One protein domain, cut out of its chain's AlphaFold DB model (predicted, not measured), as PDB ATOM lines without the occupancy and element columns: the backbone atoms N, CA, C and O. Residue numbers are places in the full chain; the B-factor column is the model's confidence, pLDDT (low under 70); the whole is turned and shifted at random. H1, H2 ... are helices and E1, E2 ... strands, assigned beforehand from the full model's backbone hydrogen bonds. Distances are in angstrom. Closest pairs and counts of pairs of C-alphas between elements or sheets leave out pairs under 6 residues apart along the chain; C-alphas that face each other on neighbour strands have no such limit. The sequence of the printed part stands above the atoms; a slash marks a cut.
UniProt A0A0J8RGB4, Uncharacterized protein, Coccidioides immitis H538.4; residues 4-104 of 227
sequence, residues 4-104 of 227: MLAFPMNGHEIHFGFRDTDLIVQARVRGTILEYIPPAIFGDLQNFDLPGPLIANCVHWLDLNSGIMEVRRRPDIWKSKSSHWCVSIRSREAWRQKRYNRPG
ATOM      1  N   MET A   4      -8.055   5.478 -28.769       91.81
ATOM      2  CA  MET A   4      -9.230   4.741 -29.240       91.81
ATOM      3  C   MET A   4      -9.015   4.320 -30.698       91.81
ATOM      4  O   MET A   4      -8.390   5.063 -31.455       91.81
ATOM      5  N   LEU A   5      -9.523   3.152 -31.105       90.88
ATOM      6  CA  LEU A   5      -9.581   2.798 -32.526       90.88
ATOM      7  C   LEU A   5     -10.442   3.810 -33.292       90.88
ATOM      8  O   LEU A   5     -11.475   4.258 -32.803       90.88
ATOM      9  N   ALA A   6     -10.038   4.120 -34.525       88.81
ATOM     10  CA  ALA A   6     -10.736   5.086 -35.373       88.81
ATOM     11  C   ALA A   6     -12.154   4.639 -35.778       88.81
ATOM     12  O   ALA A   6     -12.987   5.473 -36.123       88.81
ATOM     13  N   PHE A   7     -12.431   3.335 -35.750       89.69
ATOM     14  CA  PHE A   7     -13.719   2.761 -36.122       89.69
ATOM     15  C   PHE A   7     -14.167   1.703 -35.103       89.69
ATOM     16  O   PHE A   7     -13.331   0.969 -34.561       89.69
ATOM     17  N   PRO A   8     -15.481   1.597 -34.836       89.19
ATOM     18  CA  PRO A   8     -16.011   0.623 -33.893       89.19
ATOM     19  C   PRO A   8     -15.921  -0.805 -34.443       89.19
ATOM     20  O   PRO A   8     -16.138  -1.055 -35.630       89.19
ATOM     21  N   MET A   9     -15.678  -1.772 -33.559       90.12
ATOM     22  CA  MET A   9     -15.621  -3.200 -33.878       90.12
ATOM     23  C   MET A   9     -16.905  -3.897 -33.440       90.12
ATOM     24  O   MET A   9     -17.182  -4.013 -32.250       90.12
ATOM     25  N   ASN A  10     -17.728  -4.347 -34.393       91.88
ATOM     26  CA  ASN A  10     -19.046  -4.935 -34.108       91.88
ATOM     27  C   ASN A  10     -19.896  -4.073 -33.148       91.88
ATOM     28  O   ASN A  10     -20.539  -4.595 -32.238       91.88
ATOM     29  N   GLY A  11     -19.854  -2.746 -33.319       91.06
ATOM     30  CA  GLY A  11     -20.557  -1.787 -32.460       91.06
ATOM     31  C   GLY A  11     -19.881  -1.488 -31.115       91.06
ATOM     32  O   GLY A  11     -20.509  -0.852 -30.272       91.06
ATOM     33  N   HIS A  12     -18.641  -1.939 -30.908       93.75
ATOM     34  CA  HIS A  12     -17.845  -1.655 -29.716       93.75
ATOM     35  C   HIS A  12     -16.798  -0.580 -30.014       93.75
ATOM     36  O   HIS A  12     -16.022  -0.713 -30.961       93.75
ATOM     37  N   GLU A  13     -16.729   0.448 -29.177       95.25
ATOM     38  CA  GLU A  13     -15.623   1.407 -29.176       95.25
ATOM     39  C   GLU A  13     -14.456   0.801 -28.400       95.25
ATOM     40  O   GLU A  13     -14.599   0.444 -27.228       95.25
ATOM     41  N   ILE A  14     -13.309   0.634 -29.059       95.88
ATOM     42  CA  ILE A  14     -12.137   0.012 -28.441       95.88
ATOM     43  C   ILE A  14     -11.182   1.106 -27.992       95.88
ATOM     44  O   ILE A  14     -10.654   1.852 -28.816       95.88
ATOM     45  N   HIS A  15     -10.953   1.172 -26.689       94.81
ATOM     46  CA  HIS A  15     -10.033   2.096 -26.054       94.81
ATOM     47  C   HIS A  15      -8.792   1.370 -25.553       94.81
ATOM     48  O   HIS A  15      -8.865   0.240 -25.065       94.81
ATOM     49  N   PHE A  16      -7.668   2.075 -25.611       93.94
ATOM     50  CA  PHE A  16      -6.390   1.627 -25.086       93.94
ATOM     51  C   PHE A  16      -5.841   2.657 -24.107       93.94
ATOM     52  O   PHE A  16      -6.006   3.877 -24.253       93.94
ATOM     53  N   GLY A  17      -5.158   2.154 -23.097       93.06
ATOM     54  CA  GLY A  17      -4.443   2.962 -22.130       93.06
ATOM     55  C   GLY A  17      -3.446   2.107 -21.375       93.06
ATOM     56  O   GLY A  17      -3.306   0.923 -21.657       93.06
ATOM     57  N   PHE A  18      -2.786   2.712 -20.402       92.50
ATOM     58  CA  PHE A  18      -1.853   2.016 -19.532       92.50
ATOM     59  C   PHE A  18      -2.308   2.167 -18.083       92.50
ATOM     60  O   PHE A  18      -2.783   3.240 -17.694       92.50
ATOM     61  N   ARG A  19      -2.203   1.087 -17.306       91.00
ATOM     62  CA  ARG A  19      -2.194   1.124 -15.839       91.00
ATOM     63  C   ARG A  19      -0.761   0.837 -15.444       91.00
ATOM     64  O   ARG A  19      -0.276  -0.256 -15.706       91.00
ATOM     65  N   ASP A  20      -0.081   1.845 -14.918       90.00
ATOM     66  CA  ASP A  20       1.367   1.813 -14.722       90.00
ATOM     67  C   ASP A  20       2.091   1.488 -16.044       90.00
ATOM     68  O   ASP A  20       2.082   2.309 -16.963       90.00
ATOM     69  N   THR A  21       2.672   0.295 -16.174       90.50
ATOM     70  CA  THR A  21       3.342  -0.181 -17.395       90.50
ATOM     71  C   THR A  21       2.483  -1.109 -18.252       90.50
ATOM     72  O   THR A  21       2.860  -1.418 -19.382       90.50
ATOM     73  N   ASP A  22       1.328  -1.543 -17.749       91.12
ATOM     74  CA  ASP A  22       0.536  -2.597 -18.373       91.12
ATOM     75  C   ASP A  22      -0.517  -2.020 -19.317       91.12
ATOM     76  O   ASP A  22      -1.321  -1.157 -18.949       91.12
ATOM     77  N   LEU A  23      -0.528  -2.522 -20.554       92.25
ATOM     78  CA  LEU A  23      -1.530  -2.169 -21.554       92.25
ATOM     79  C   LEU A  23      -2.910  -2.669 -21.114       92.25
ATOM     80  O   LEU A  23      -3.134  -3.868 -20.951       92.25
ATOM     81  N   ILE A  24      -3.866  -1.751 -21.041       95.38
ATOM     82  CA  ILE A  24      -5.281  -2.057 -20.873       95.38
ATOM     83  C   ILE A  24      -5.993  -1.884 -22.207       95.38
ATOM     84  O   ILE A  24      -5.852  -0.854 -22.873       95.38
ATOM     85  N   VAL A  25      -6.843  -2.853 -22.541       96.38
ATOM     86  CA  VAL A  25      -7.808  -2.750 -23.638       96.38
ATOM     87  C   VAL A  25      -9.215  -2.786 -23.053       96.38
ATOM     88  O   VAL A  25      -9.563  -3.737 -22.356       96.38
ATOM     89  N   GLN A  26     -10.037  -1.776 -23.345       96.50
ATOM     90  CA  GLN A  26     -11.458  -1.788 -22.989       96.50
ATOM     91  C   GLN A  26     -12.342  -1.652 -24.224       96.50
ATOM     92  O   GLN A  26     -12.093  -0.820 -25.090       96.50
ATOM     93  N   ALA A  27     -13.413  -2.433 -24.268       96.38
ATOM     94  CA  ALA A  27     -14.481  -2.325 -25.242       96.38
ATOM     95  C   ALA A  27     -15.713  -1.695 -24.581       96.38
ATOM     96  O   ALA A  27     -16.237  -2.220 -23.595       96.38
ATOM     97  N   ARG A  28     -16.192  -0.573 -25.122       95.06
ATOM     98  CA  ARG A  28     -17.419   0.088 -24.670       95.06
ATOM     99  C   ARG A  28     -18.557  -0.206 -25.625       95.06
ATOM    100  O   ARG A  28     -18.422  -0.040 -26.834       95.06
ATOM    101  N   VAL A  29     -19.687  -0.644 -25.081       93.12
ATOM    102  CA  VAL A  29     -20.884  -0.950 -25.868       93.12
ATOM    103  C   VAL A  29     -22.127  -0.749 -25.012       93.12
ATOM    104  O   VAL A  29     -22.229  -1.305 -23.925       93.12
ATOM    105  N   ARG A  30     -23.089   0.054 -25.489       89.25
ATOM    106  CA  ARG A  30     -24.406   0.250 -24.839       89.25
ATOM    107  C   ARG A  30     -24.332   0.573 -23.331       89.25
ATOM    108  O   ARG A  30     -25.138   0.077 -22.552       89.25
ATOM    109  N   GLY A  31     -23.356   1.385 -22.918       87.69
ATOM    110  CA  GLY A  31     -23.146   1.762 -21.512       87.69
ATOM    111  C   GLY A  31     -22.387   0.734 -20.660       87.69
ATOM    112  O   GLY A  31     -22.070   1.023 -19.511       87.69
ATOM    113  N   THR A  32     -22.046  -0.435 -21.207       93.75
ATOM    114  CA  THR A  32     -21.178  -1.433 -20.567       93.75
ATOM    115  C   THR A  32     -19.719  -1.193 -20.945       93.75
ATOM    116  O   THR A  32     -19.412  -0.881 -22.099       93.75
ATOM    117  N   ILE A  33     -18.817  -1.372 -19.977       96.00
ATOM    118  CA  ILE A  33     -17.366  -1.302 -20.174       96.00
ATOM    119  C   ILE A  33     -16.783  -2.686 -19.901       96.00
ATOM    120  O   ILE A  33     -16.817  -3.166 -18.769       96.00
ATOM    121  N   LEU A  34     -16.258  -3.313 -20.949       97.19
ATOM    122  CA  LEU A  34     -15.597  -4.610 -20.890       97.19
ATOM    123  C   LEU A  34     -14.083  -4.406 -20.927       97.19
ATOM    124  O   LEU A  34     -13.581  -3.831 -21.885       97.19
ATOM    125  N   GLU A  35     -13.353  -4.885 -19.932       97.50
ATOM    126  CA  GLU A  35     -11.888  -4.905 -19.912       97.50
ATOM    127  C   GLU A  35     -11.380  -6.268 -20.387       97.50
ATOM    128  O   GLU A  35     -11.891  -7.313 -19.982       97.50
ATOM    129  N   TYR A  36     -10.406  -6.260 -21.294       97.31
ATOM    130  CA  TYR A  36      -9.745  -7.477 -21.749       97.31
ATOM    131  C   TYR A  36      -8.848  -8.024 -20.644       97.31
ATOM    132  O   TYR A  36      -8.027  -7.293 -20.090       97.31
ATOM    133  N   ILE A  37      -8.968  -9.320 -20.383       97.06
ATOM    134  CA  ILE A  37      -8.146 -10.029 -19.411       97.06
ATOM    135  C   ILE A  37      -7.137 -10.927 -20.149       97.06
ATOM    136  O   ILE A  37      -7.554 -11.832 -20.882       97.06
ATOM    137  N   PRO A  38      -5.817 -10.697 -19.994       94.94
ATOM    138  CA  PRO A  38      -4.795 -11.504 -20.654       94.94
ATOM    139  C   PRO A  38      -4.789 -12.966 -20.171       94.94
ATOM    140  O   PRO A  38      -4.781 -13.199 -18.967       94.94
ATOM    141  N   PRO A  39      -4.685 -13.968 -21.064       94.50
ATOM    142  CA  PRO A  39      -4.653 -15.386 -20.699       94.50
ATOM    143  C   PRO A  39      -3.595 -15.772 -19.658       94.50
ATOM    144  O   PRO A  39      -3.819 -16.693 -18.880       94.50
ATOM    145  N   ALA A  40      -2.461 -15.066 -19.638       93.25
ATOM    146  CA  ALA A  40      -1.340 -15.345 -18.744       93.25
ATOM    147  C   ALA A  40      -1.688 -15.202 -17.252       93.25
ATOM    148  O   ALA A  40      -0.974 -15.744 -16.417       93.25
ATOM    149  N   ILE A  41      -2.775 -14.500 -16.906       94.25
ATOM    150  CA  ILE A  41      -3.162 -14.336 -15.501       94.25
ATOM    151  C   ILE A  41      -3.756 -15.608 -14.885       94.25
ATOM    152  O   ILE A  41      -3.800 -15.706 -13.669       94.25
ATOM    153  N   PHE A  42      -4.232 -16.556 -15.702       94.81
ATOM    154  CA  PHE A  42      -4.938 -17.750 -15.220       94.81
ATOM    155  C   PHE A  42      -3.999 -18.891 -14.817       94.81
ATOM    156  O   PHE A  42      -4.481 -19.986 -14.530       94.81
ATOM    157  N   GLY A  43      -2.685 -18.655 -14.825       93.44
ATOM    158  CA  GLY A  43      -1.671 -19.626 -14.431       93.44
ATOM    159  C   GLY A  43      -1.072 -20.428 -15.591       93.44
ATOM    160  O   GLY A  43      -1.096 -20.005 -16.749       93.44
ATOM    161  N   ASP A  44      -0.488 -21.578 -15.256       91.19
ATOM    162  CA  ASP A  44       0.238 -22.466 -16.168       91.19
ATOM    163  C   ASP A  44      -0.345 -23.894 -16.187       91.19
ATOM    164  O   ASP A  44      -1.411 -24.165 -15.647       91.19
ATOM    165  N   LEU A  45       0.328 -24.842 -16.844       89.12
ATOM    166  CA  LEU A  45      -0.183 -26.212 -16.997       89.12
ATOM    167  C   LEU A  45      -0.280 -27.003 -15.678       89.12
ATOM    168  O   LEU A  45      -0.960 -28.033 -15.652       89.12
ATOM    169  N   GLN A  46       0.413 -26.566 -14.623       87.94
ATOM    170  CA  GLN A  46       0.466 -27.223 -13.314       87.94
ATOM    171  C   GLN A  46      -0.389 -26.496 -12.273       87.94
ATOM    172  O   GLN A  46      -1.043 -27.151 -11.462       87.94
ATOM    173  N   ASN A  47      -0.404 -25.165 -12.311       93.69
ATOM    174  CA  ASN A  47      -1.142 -24.316 -11.389       93.69
ATOM    175  C   ASN A  47      -2.024 -23.346 -12.183       93.69
ATOM    176  O   ASN A  47      -1.528 -22.330 -12.664       93.69
ATOM    177  N   PHE A  48      -3.311 -23.677 -12.336       95.56
ATOM    178  CA  PHE A  48      -4.259 -22.935 -13.172       95.56
ATOM    179  C   PHE A  48      -5.594 -22.668 -12.475       95.56
ATOM    180  O   PHE A  48      -6.193 -23.573 -11.900       95.56
ATOM    181  N   ASP A  49      -6.119 -21.456 -12.666       94.94
ATOM    182  CA  ASP A  49      -7.427 -21.032 -12.150       94.94
ATOM    183  C   ASP A  49      -8.586 -21.439 -13.075       94.94
ATOM    184  O   ASP A  49      -9.733 -21.594 -12.647       94.94
ATOM    185  N   LEU A  50      -8.309 -21.588 -14.376       95.69
ATOM    186  CA  LEU A  50      -9.290 -21.983 -15.386       95.69
ATOM    187  C   LEU A  50      -8.780 -23.162 -16.218       95.69
ATOM    188  O   LEU A  50      -7.617 -23.174 -16.617       95.69
ATOM    189  N   PRO A  51      -9.653 -24.123 -16.577       96.38
ATOM    190  CA  PRO A  51      -9.304 -25.165 -17.529       96.38
ATOM    191  C   PRO A  51      -8.754 -24.585 -18.836       96.38
ATOM    192  O   PRO A  51      -9.312 -23.642 -19.402       96.38
ATOM    193  N   GLY A  52      -7.725 -25.225 -19.386       95.31
ATOM    194  CA  GLY A  52      -7.121 -24.904 -20.677       95.31
ATOM    195  C   GLY A  52      -8.137 -24.718 -21.813       95.31
ATOM    196  O   GLY A  52      -8.019 -23.737 -22.548       95.31
ATOM    197  N   PRO A  53      -9.199 -25.547 -21.944       95.00
ATOM    198  CA  PRO A  53     -10.254 -25.334 -22.944       95.00
ATOM    199  C   PRO A  53     -11.057 -24.029 -22.807       95.00
ATOM    200  O   PRO A  53     -11.794 -23.681 -23.739       95.00
ATOM    201  N   LEU A  54     -10.964 -23.346 -21.660       96.25
ATOM    202  CA  LEU A  54     -11.552 -22.030 -21.380       96.25
ATOM    203  C   LEU A  54     -10.535 -20.885 -21.519       96.25
ATOM    204  O   LEU A  54     -10.925 -19.722 -21.477       96.25
ATOM    205  N   ILE A  55      -9.258 -21.194 -21.735       95.75
ATOM    206  CA  ILE A  55      -8.187 -20.218 -21.959       95.75
ATOM    207  C   ILE A  55      -7.805 -20.195 -23.445       95.75
ATOM    208  O   ILE A  55      -7.847 -19.149 -24.098       95.75
ATOM    209  N   ALA A  56      -7.479 -21.361 -24.000       93.12
ATOM    210  CA  ALA A  56      -7.015 -21.509 -25.371       93.12
ATOM    211  C   ALA A  56      -8.093 -21.094 -26.384       93.12
ATOM    212  O   ALA A  56      -9.237 -21.550 -26.335       93.12
ATOM    213  N   ASN A  57      -7.708 -20.259 -27.356       93.25
ATOM    214  CA  ASN A  57      -8.597 -19.730 -28.398       93.25
ATOM    215  C   ASN A  57      -9.821 -18.954 -27.864       93.25
ATOM    216  O   ASN A  57     -10.838 -18.831 -28.559       93.25
ATOM    217  N   CYS A  58      -9.715 -18.398 -26.656       96.25
ATOM    218  CA  CYS A  58     -10.729 -17.551 -26.038       96.25
ATOM    219  C   CYS A  58     -10.251 -16.098 -25.900       96.25
ATOM    220  O   CYS A  58      -9.064 -15.788 -25.998       96.25
ATOM    221  N   VAL A  59     -11.215 -15.203 -25.714       97.38
ATOM    222  CA  VAL A  59     -11.035 -13.820 -25.273       97.38
ATOM    223  C   VAL A  59     -11.895 -13.632 -24.033       97.38
ATOM    224  O   VAL A  59     -13.073 -13.996 -24.025       97.38
ATOM    225  N   HIS A  60     -11.293 -13.072 -22.994       97.94
ATOM    226  CA  HIS A  60     -11.890 -12.925 -21.676       97.94
ATOM    227  C   HIS A  60     -12.256 -11.461 -21.471       97.94
ATOM    228  O   HIS A  60     -11.381 -10.597 -21.451       97.94
ATOM    229  N   TRP A  61     -13.554 -11.184 -21.371       97.75
ATOM    230  CA  TRP A  61     -14.074  -9.830 -21.189       97.75
ATOM    231  C   TRP A  61     -14.651  -9.678 -19.793       97.75
ATOM    232  O   TRP A  61     -15.674 -10.286 -19.486       97.75
ATOM    233  N   LEU A  62     -14.018  -8.856 -18.965       97.81
ATOM    234  CA  LEU A  62     -14.511  -8.491 -17.646       97.81
ATOM    235  C   LEU A  62     -15.412  -7.263 -17.742       97.81
ATOM    236  O   LEU A  62     -14.942  -6.174 -18.049       97.81
ATOM    237  N   ASP A  63     -16.694  -7.414 -17.428       97.31
ATOM    238  CA  ASP A  63     -17.558  -6.261 -17.190       97.31
ATOM    239  C   ASP A  63     -17.182  -5.606 -15.858       97.31
ATOM    240  O   ASP A  63     -17.379  -6.179 -14.782       97.31
ATOM    241  N   LEU A  64     -16.648  -4.387 -15.939       95.38
ATOM    242  CA  LEU A  64     -16.155  -3.645 -14.780       95.38
ATOM    243  C   LEU A  64     -17.267  -3.243 -13.802       95.38
ATOM    244  O   LEU A  64     -16.992  -3.029 -12.622       95.38
ATOM    245  N   ASN A  65     -18.520  -3.156 -14.256       95.44
ATOM    246  CA  ASN A  65     -19.641  -2.803 -13.390       95.44
ATOM    247  C   ASN A  65     -20.133  -4.018 -12.590       95.44
ATOM    248  O   ASN A  65     -20.280  -3.966 -11.363       95.44
ATOM    249  N   SER A  66     -20.378  -5.137 -13.275       95.31
ATOM    250  CA  SER A  66     -20.898  -6.349 -12.631       95.31
ATOM    251  C   SER A  66     -19.812  -7.185 -11.943       95.31
ATOM    252  O   SER A  66     -20.119  -7.921 -11.004       95.31
ATOM    253  N   GLY A  67     -18.547  -7.058 -12.357       97.06
ATOM    254  CA  GLY A  67     -17.452  -7.924 -11.914       97.06
ATOM    255  C   GLY A  67     -17.542  -9.342 -12.487       97.06
ATOM    256  O   GLY A  67     -16.990 -10.277 -11.900       97.06
ATOM    257  N   ILE A  68     -18.279  -9.515 -13.590       97.56
ATOM    258  CA  ILE A  68     -18.457 -10.794 -14.276       97.56
ATOM    259  C   ILE A  68     -17.548 -10.822 -15.500       97.56
ATOM    260  O   ILE A  68     -17.661  -9.987 -16.397       97.56
ATOM    261  N   MET A  69     -16.670 -11.815 -15.549       97.94
ATOM    262  CA  MET A  69     -15.849 -12.117 -16.708       97.94
ATOM    263  C   MET A  69     -16.546 -13.144 -17.594       97.94
ATOM    264  O   MET A  69     -16.892 -14.225 -17.133       97.94
ATOM    265  N   GLU A  70     -16.724 -12.837 -18.873       97.94
ATOM    266  CA  GLU A  70     -17.258 -13.763 -19.870       97.94
ATOM    267  C   GLU A  70     -16.125 -14.350 -20.722       97.94
ATOM    268  O   GLU A  70     -15.326 -13.622 -21.315       97.94
ATOM    269  N   VAL A  71     -16.085 -15.679 -20.819       97.94
ATOM    270  CA  VAL A  71     -15.147 -16.429 -21.659       97.94
ATOM    271  C   VAL A  71     -15.756 -16.612 -23.047       97.94
ATOM    272  O   VAL A  71     -16.634 -17.458 -23.249       97.94
ATOM    273  N   ARG A  72     -15.290 -15.833 -24.027       97.00
ATOM    274  CA  ARG A  72     -15.810 -15.866 -25.401       97.00
ATOM    275  C   ARG A  72     -14.848 -16.574 -26.340       97.00
ATOM    276  O   ARG A  72     -13.704 -16.162 -26.509       97.00
ATOM    277  N   ARG A  73     -15.319 -17.633 -26.994       94.50
ATOM    278  CA  ARG A  73     -14.498 -18.417 -27.925       94.50
ATOM    279  C   ARG A  73     -14.412 -17.729 -29.288       94.50
ATOM    280  O   ARG A  73     -15.414 -17.234 -29.805       94.50
ATOM    281  N   ARG A  74     -13.226 -17.743 -29.900       93.31
ATOM    282  CA  ARG A  74     -13.039 -17.298 -31.290       93.31
ATOM    283  C   ARG A  74     -13.870 -18.165 -32.259       93.31
ATOM    284  O   ARG A  74     -14.068 -19.348 -31.980       93.31
ATOM    285  N   PRO A  75     -14.344 -17.611 -33.392       93.62
ATOM    286  CA  PRO A  75     -14.144 -16.231 -33.856       93.62
ATOM    287  C   PRO A  75     -15.156 -15.207 -33.298       93.62
ATOM    288  O   PRO A  75     -14.935 -14.006 -33.422       93.62
ATOM    289  N   ASP A  76     -16.250 -15.640 -32.666       91.81
ATOM    290  CA  ASP A  76     -17.362 -14.763 -32.260       91.81
ATOM    291  C   ASP A  76     -17.146 -14.121 -30.873       91.81
ATOM    292  O   ASP A  76     -17.905 -14.337 -29.930       91.81
ATOM    293  N   ILE A  77     -16.078 -13.326 -30.745       95.06
ATOM    294  CA  ILE A  77     -15.622 -12.736 -29.467       95.06
ATOM    295  C   ILE A  77     -16.393 -11.476 -29.039       95.06
ATOM    296  O   ILE A  77     -16.176 -10.942 -27.952       95.06
ATOM    297  N   TRP A  78     -17.280 -10.969 -29.892       94.19
ATOM    298  CA  TRP A  78     -17.989  -9.706 -29.665       94.19
ATOM    299  C   TRP A  78     -19.432  -9.907 -29.203       94.19
ATOM    300  O   TRP A  78     -20.020  -9.001 -28.620       94.19
ATOM    301  N   LYS A  79     -20.016 -11.087 -29.440       91.81
ATOM    302  CA  LYS A  79     -21.399 -11.388 -29.062       91.81
ATOM    303  C   LYS A  79     -21.426 -12.196 -27.774       91.81
ATOM    304  O   LYS A  79     -20.827 -13.264 -27.701       91.81
ATOM    305  N   SER A  80     -22.163 -11.715 -26.779       91.75
ATOM    306  CA  SER A  80     -22.434 -12.498 -25.573       91.75
ATOM    307  C   SER A  80     -23.441 -13.616 -25.861       91.75
ATOM    308  O   SER A  80     -24.376 -13.435 -26.647       91.75
ATOM    309  N   LYS A  81     -23.254 -14.782 -25.232       92.94
ATOM    310  CA  LYS A  81     -24.151 -15.941 -25.360       92.94
ATOM    311  C   LYS A  81     -24.325 -16.623 -24.014       92.94
ATOM    312  O   LYS A  81     -23.365 -16.857 -23.298       92.94
ATOM    313  N   SER A  82     -25.544 -17.085 -23.731       90.62
ATOM    314  CA  SER A  82     -25.822 -17.847 -22.500       90.62
ATOM    315  C   SER A  82     -25.029 -19.157 -22.377       90.62
ATOM    316  O   SER A  82     -24.907 -19.690 -21.282       90.62
ATOM    317  N   SER A  83     -24.501 -19.695 -23.480       91.88
ATOM    318  CA  SER A  83     -23.651 -20.889 -23.484       91.88
ATOM    319  C   SER A  83     -22.203 -20.617 -23.078       91.88
ATOM    320  O   SER A  83     -21.475 -21.576 -22.825       91.88
ATOM    321  N   HIS A  84     -21.772 -19.354 -23.041       96.56
ATOM    322  CA  HIS A  84     -20.439 -18.999 -22.578       96.56
ATOM    323  C   HIS A  84     -20.296 -19.273 -21.084       96.56
ATOM    324  O   HIS A  84     -21.265 -19.214 -20.320       96.56
ATOM    325  N   TRP A  85     -19.068 -19.589 -20.687       97.62
ATOM    326  CA  TRP A  85     -18.704 -19.621 -19.284       97.62
ATOM    327  C   TRP A  85     -18.534 -18.188 -18.790       97.62
ATOM    328  O   TRP A  85     -17.880 -17.371 -19.438       97.62
ATOM    329  N   CYS A  86     -19.124 -17.901 -17.641       97.81
ATOM    330  CA  CYS A  86     -18.986 -16.655 -16.916       97.81
ATOM    331  C   CYS A  86     -18.320 -16.944 -15.574       97.81
ATOM    332  O   CYS A  86     -18.632 -17.955 -14.954       97.81
ATOM    333  N   VAL A  87     -17.453 -16.051 -15.115       97.69
ATOM    334  CA  VAL A  87     -16.777 -16.120 -13.816       97.69
ATOM    335  C   VAL A  87     -17.107 -14.852 -13.043       97.69
ATOM    336  O   VAL A  87     -16.876 -13.748 -13.532       97.69
ATOM    337  N   SER A  88     -17.659 -14.986 -11.843       96.62
ATOM    338  CA  SER A  88     -17.856 -13.865 -10.924       96.62
ATOM    339  C   SER A  88     -16.625 -13.704 -10.058       96.62
ATOM    340  O   SER A  88     -16.334 -14.563  -9.229       96.62
ATOM    341  N   ILE A  89     -15.946 -12.567 -10.178       94.25
ATOM    342  CA  ILE A  89     -14.806 -12.250  -9.306       94.25
ATOM    343  C   ILE A  89     -15.283 -12.046  -7.857       94.25
ATOM    344  O   ILE A  89     -14.562 -12.335  -6.905       94.25
ATOM    345  N   ARG A  90     -16.530 -11.587  -7.676       94.44
ATOM    346  CA  ARG A  90     -17.114 -11.299  -6.357       94.44
ATOM    347  C   ARG A  90     -17.491 -12.565  -5.594       94.44
ATOM    348  O   ARG A  90     -17.160 -12.679  -4.422       94.44
ATOM    349  N   SER A  91     -18.188 -13.499  -6.247       94.25
ATOM    350  CA  SER A  91     -18.616 -14.756  -5.613       94.25
ATOM    351  C   SER A  91     -17.606 -15.889  -5.764       94.25
ATOM    352  O   SER A  91     -17.743 -16.893  -5.078       94.25
ATOM    353  N   ARG A  92     -16.575 -15.718  -6.608       93.62
ATOM    354  CA  ARG A  92     -15.568 -16.744  -6.933       93.62
ATOM    355  C   ARG A  92     -16.190 -18.021  -7.500       93.62
ATOM    356  O   ARG A  92     -15.728 -19.126  -7.251       93.62
ATOM    357  N   GLU A  93     -17.253 -17.855  -8.278       94.88
ATOM    358  CA  GLU A  93     -17.969 -18.949  -8.928       94.88
ATOM    359  C   GLU A  93     -17.910 -18.780 -10.438       94.88
ATOM    360  O   GLU A  93     -18.035 -17.664 -10.956       94.88
ATOM    361  N   ALA A  94     -17.813 -19.899 -11.148       97.25
ATOM    362  CA  ALA A  94     -17.928 -19.935 -12.593       97.25
ATOM    363  C   ALA A  94     -19.137 -20.769 -13.027       97.25
ATOM    364  O   ALA A  94     -19.409 -21.835 -12.477       97.25
ATOM    365  N   TRP A  95     -19.886 -20.282 -14.015       97.31
ATOM    366  CA  TRP A  95     -21.098 -20.935 -14.497       97.31
ATOM    367  C   TRP A  95     -21.329 -20.754 -15.995       97.31
ATOM    368  O   TRP A  95     -20.847 -19.806 -16.604       97.31
ATOM    369  N   ARG A  96     -22.160 -21.613 -16.584       96.44
ATOM    370  CA  ARG A  96     -22.742 -21.406 -17.921       96.44
ATOM    371  C   ARG A  96     -24.241 -21.671 -17.912       96.44
ATOM    372  O   ARG A  96     -24.743 -22.406 -17.065       96.44
ATOM    373  N   GLN A  97     -24.966 -21.093 -18.867       93.69
ATOM    374  CA  GLN A  97     -26.407 -21.308 -19.079       93.69
ATOM    375  C   GLN A  97     -27.309 -20.929 -17.889       93.69
ATOM    376  O   GLN A  97     -28.451 -21.383 -17.811       93.69
ATOM    377  N   LYS A  98     -26.836 -20.061 -16.987       89.94
ATOM    378  CA  LYS A  98     -27.640 -19.506 -15.888       89.94
ATOM    379  C   LYS A  98     -28.692 -18.548 -16.454       89.94
ATOM    380  O   LYS A  98     -28.377 -17.687 -17.274       89.94
ATOM    381  N   ARG A  99     -29.949 -18.709 -16.038       86.88
ATOM    382  CA  ARG A  99     -31.080 -17.834 -16.404       86.88
ATOM    383  C   ARG A  99     -31.811 -17.400 -15.134       86.88
ATOM    384  O   ARG A  99     -31.693 -18.071 -14.119       86.88
ATOM    385  N   TYR A 100     -32.611 -16.335 -15.210       81.31
ATOM    386  CA  TYR A 100     -33.320 -15.755 -14.054       81.31
ATOM    387  C   TYR A 100     -34.029 -16.802 -13.165       81.31
ATOM    388  O   TYR A 100     -33.868 -16.781 -11.954       81.31
ATOM    389  N   ASN A 101     -34.705 -17.789 -13.772       86.50
ATOM    390  CA  ASN A 101     -35.445 -18.843 -13.059       86.50
ATOM    391  C   ASN A 101     -34.816 -20.243 -13.156       86.50
ATOM    392  O   ASN A 101     -35.495 -21.239 -12.904       86.50
ATOM    393  N   ARG A 102     -33.567 -20.371 -13.625       85.81
ATOM    394  CA  ARG A 102     -32.926 -21.686 -13.788       85.81
ATOM    395  C   ARG A 102     -31.444 -21.618 -13.427       85.81
ATOM    396  O   ARG A 102     -30.727 -20.828 -14.052       85.81
ATOM    397  N   PRO A 103     -30.968 -22.454 -12.481       90.94
ATOM    398  CA  PRO A 103     -29.544 -22.537 -12.209       90.94
ATOM    399  C   PRO A 103     -28.795 -22.966 -13.476       90.94
ATOM    400  O   PRO A 103     -29.338 -23.660 -14.339       90.94
ATOM    401  N   GLY A 104     -27.562 -22.484 -13.599       94.19
ATOM    402  CA  GLY A 104     -26.645 -22.888 -14.658       94.19
ATOM    403  C   GLY A 104     -25.855 -24.136 -14.276       94.19
ATOM    404  O   GLY A 104     -26.014 -24.670 -13.181       94.19
TER     405      GLY A 104
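What this domain is: This is residues 4 to 104 of the 227 residues of an uncharacterized protein of Coccidioides immitis H538.4 (UniProt A0A0J8RGB4). The domain is one strongly twisted sheet of seven antiparallel strands, side by side in chain order from E1 to E7, whose lines turn by 161 degrees from edge to edge. Between E3 and E4 the chain loops away through two very short helices, H1 and H2, and H2 packs on the sheet at E5. The 101 printed residues run E1 E2 E3 H1 H2 E4 E5 E6 E7, mostly strand, with under half in named elements. The whole is compact, with a radius of gyration of the C-alphas of 14.1 A and spans of 39 by 36 by 27 A.

How they stand to each other: E1, residues 13 to 19, E2, residues 22 to 29, and E3, residues 32 to 37, form a meander, each strand the antiparallel neighbour of the one before; N 15 and O 26 are 2.8 A apart, N 27 and O 34 2.8 A. E4, residues 58 to 63, E5, residues 68 to 73, E6, residues 85 to 88, and E7, residues 93 to 96, form another, with N 59 and O 72, N 69 and O 87, and N 86 and O 95 each at 2.8 A. E3 and E4 are antiparallel neighbours too, with 136 degrees between their N-to-C directions, and N 35 and O 62 are 2.8 A apart. H2, residues 52 to 55, is on the sheet at a height of 8.3 A, its local plane only just fitted, to 6 C-alphas; it is only just over E5, with 3 C-alphas. H1, residues 39 to 42, is not on it. Both helices are too short for an O i to N i+4 pair; in each the one O i to N i+3 pair is within range.

Where its parts are: E1 begins at C-alpha 13 (-15.623, 1.407, -29.176) and E7 ends at C-alpha 96 (-22.742, -21.406, -17.921). E2 measures 22.8 A and E1 18.9 A.

The domain as a whole: The farthest C-alphas, of Thr 21 and Asn 101, are 43.3 A apart. The E5 to E6 link is long. The printed part has no cut, and no printed residue is under 70 in pLDDT.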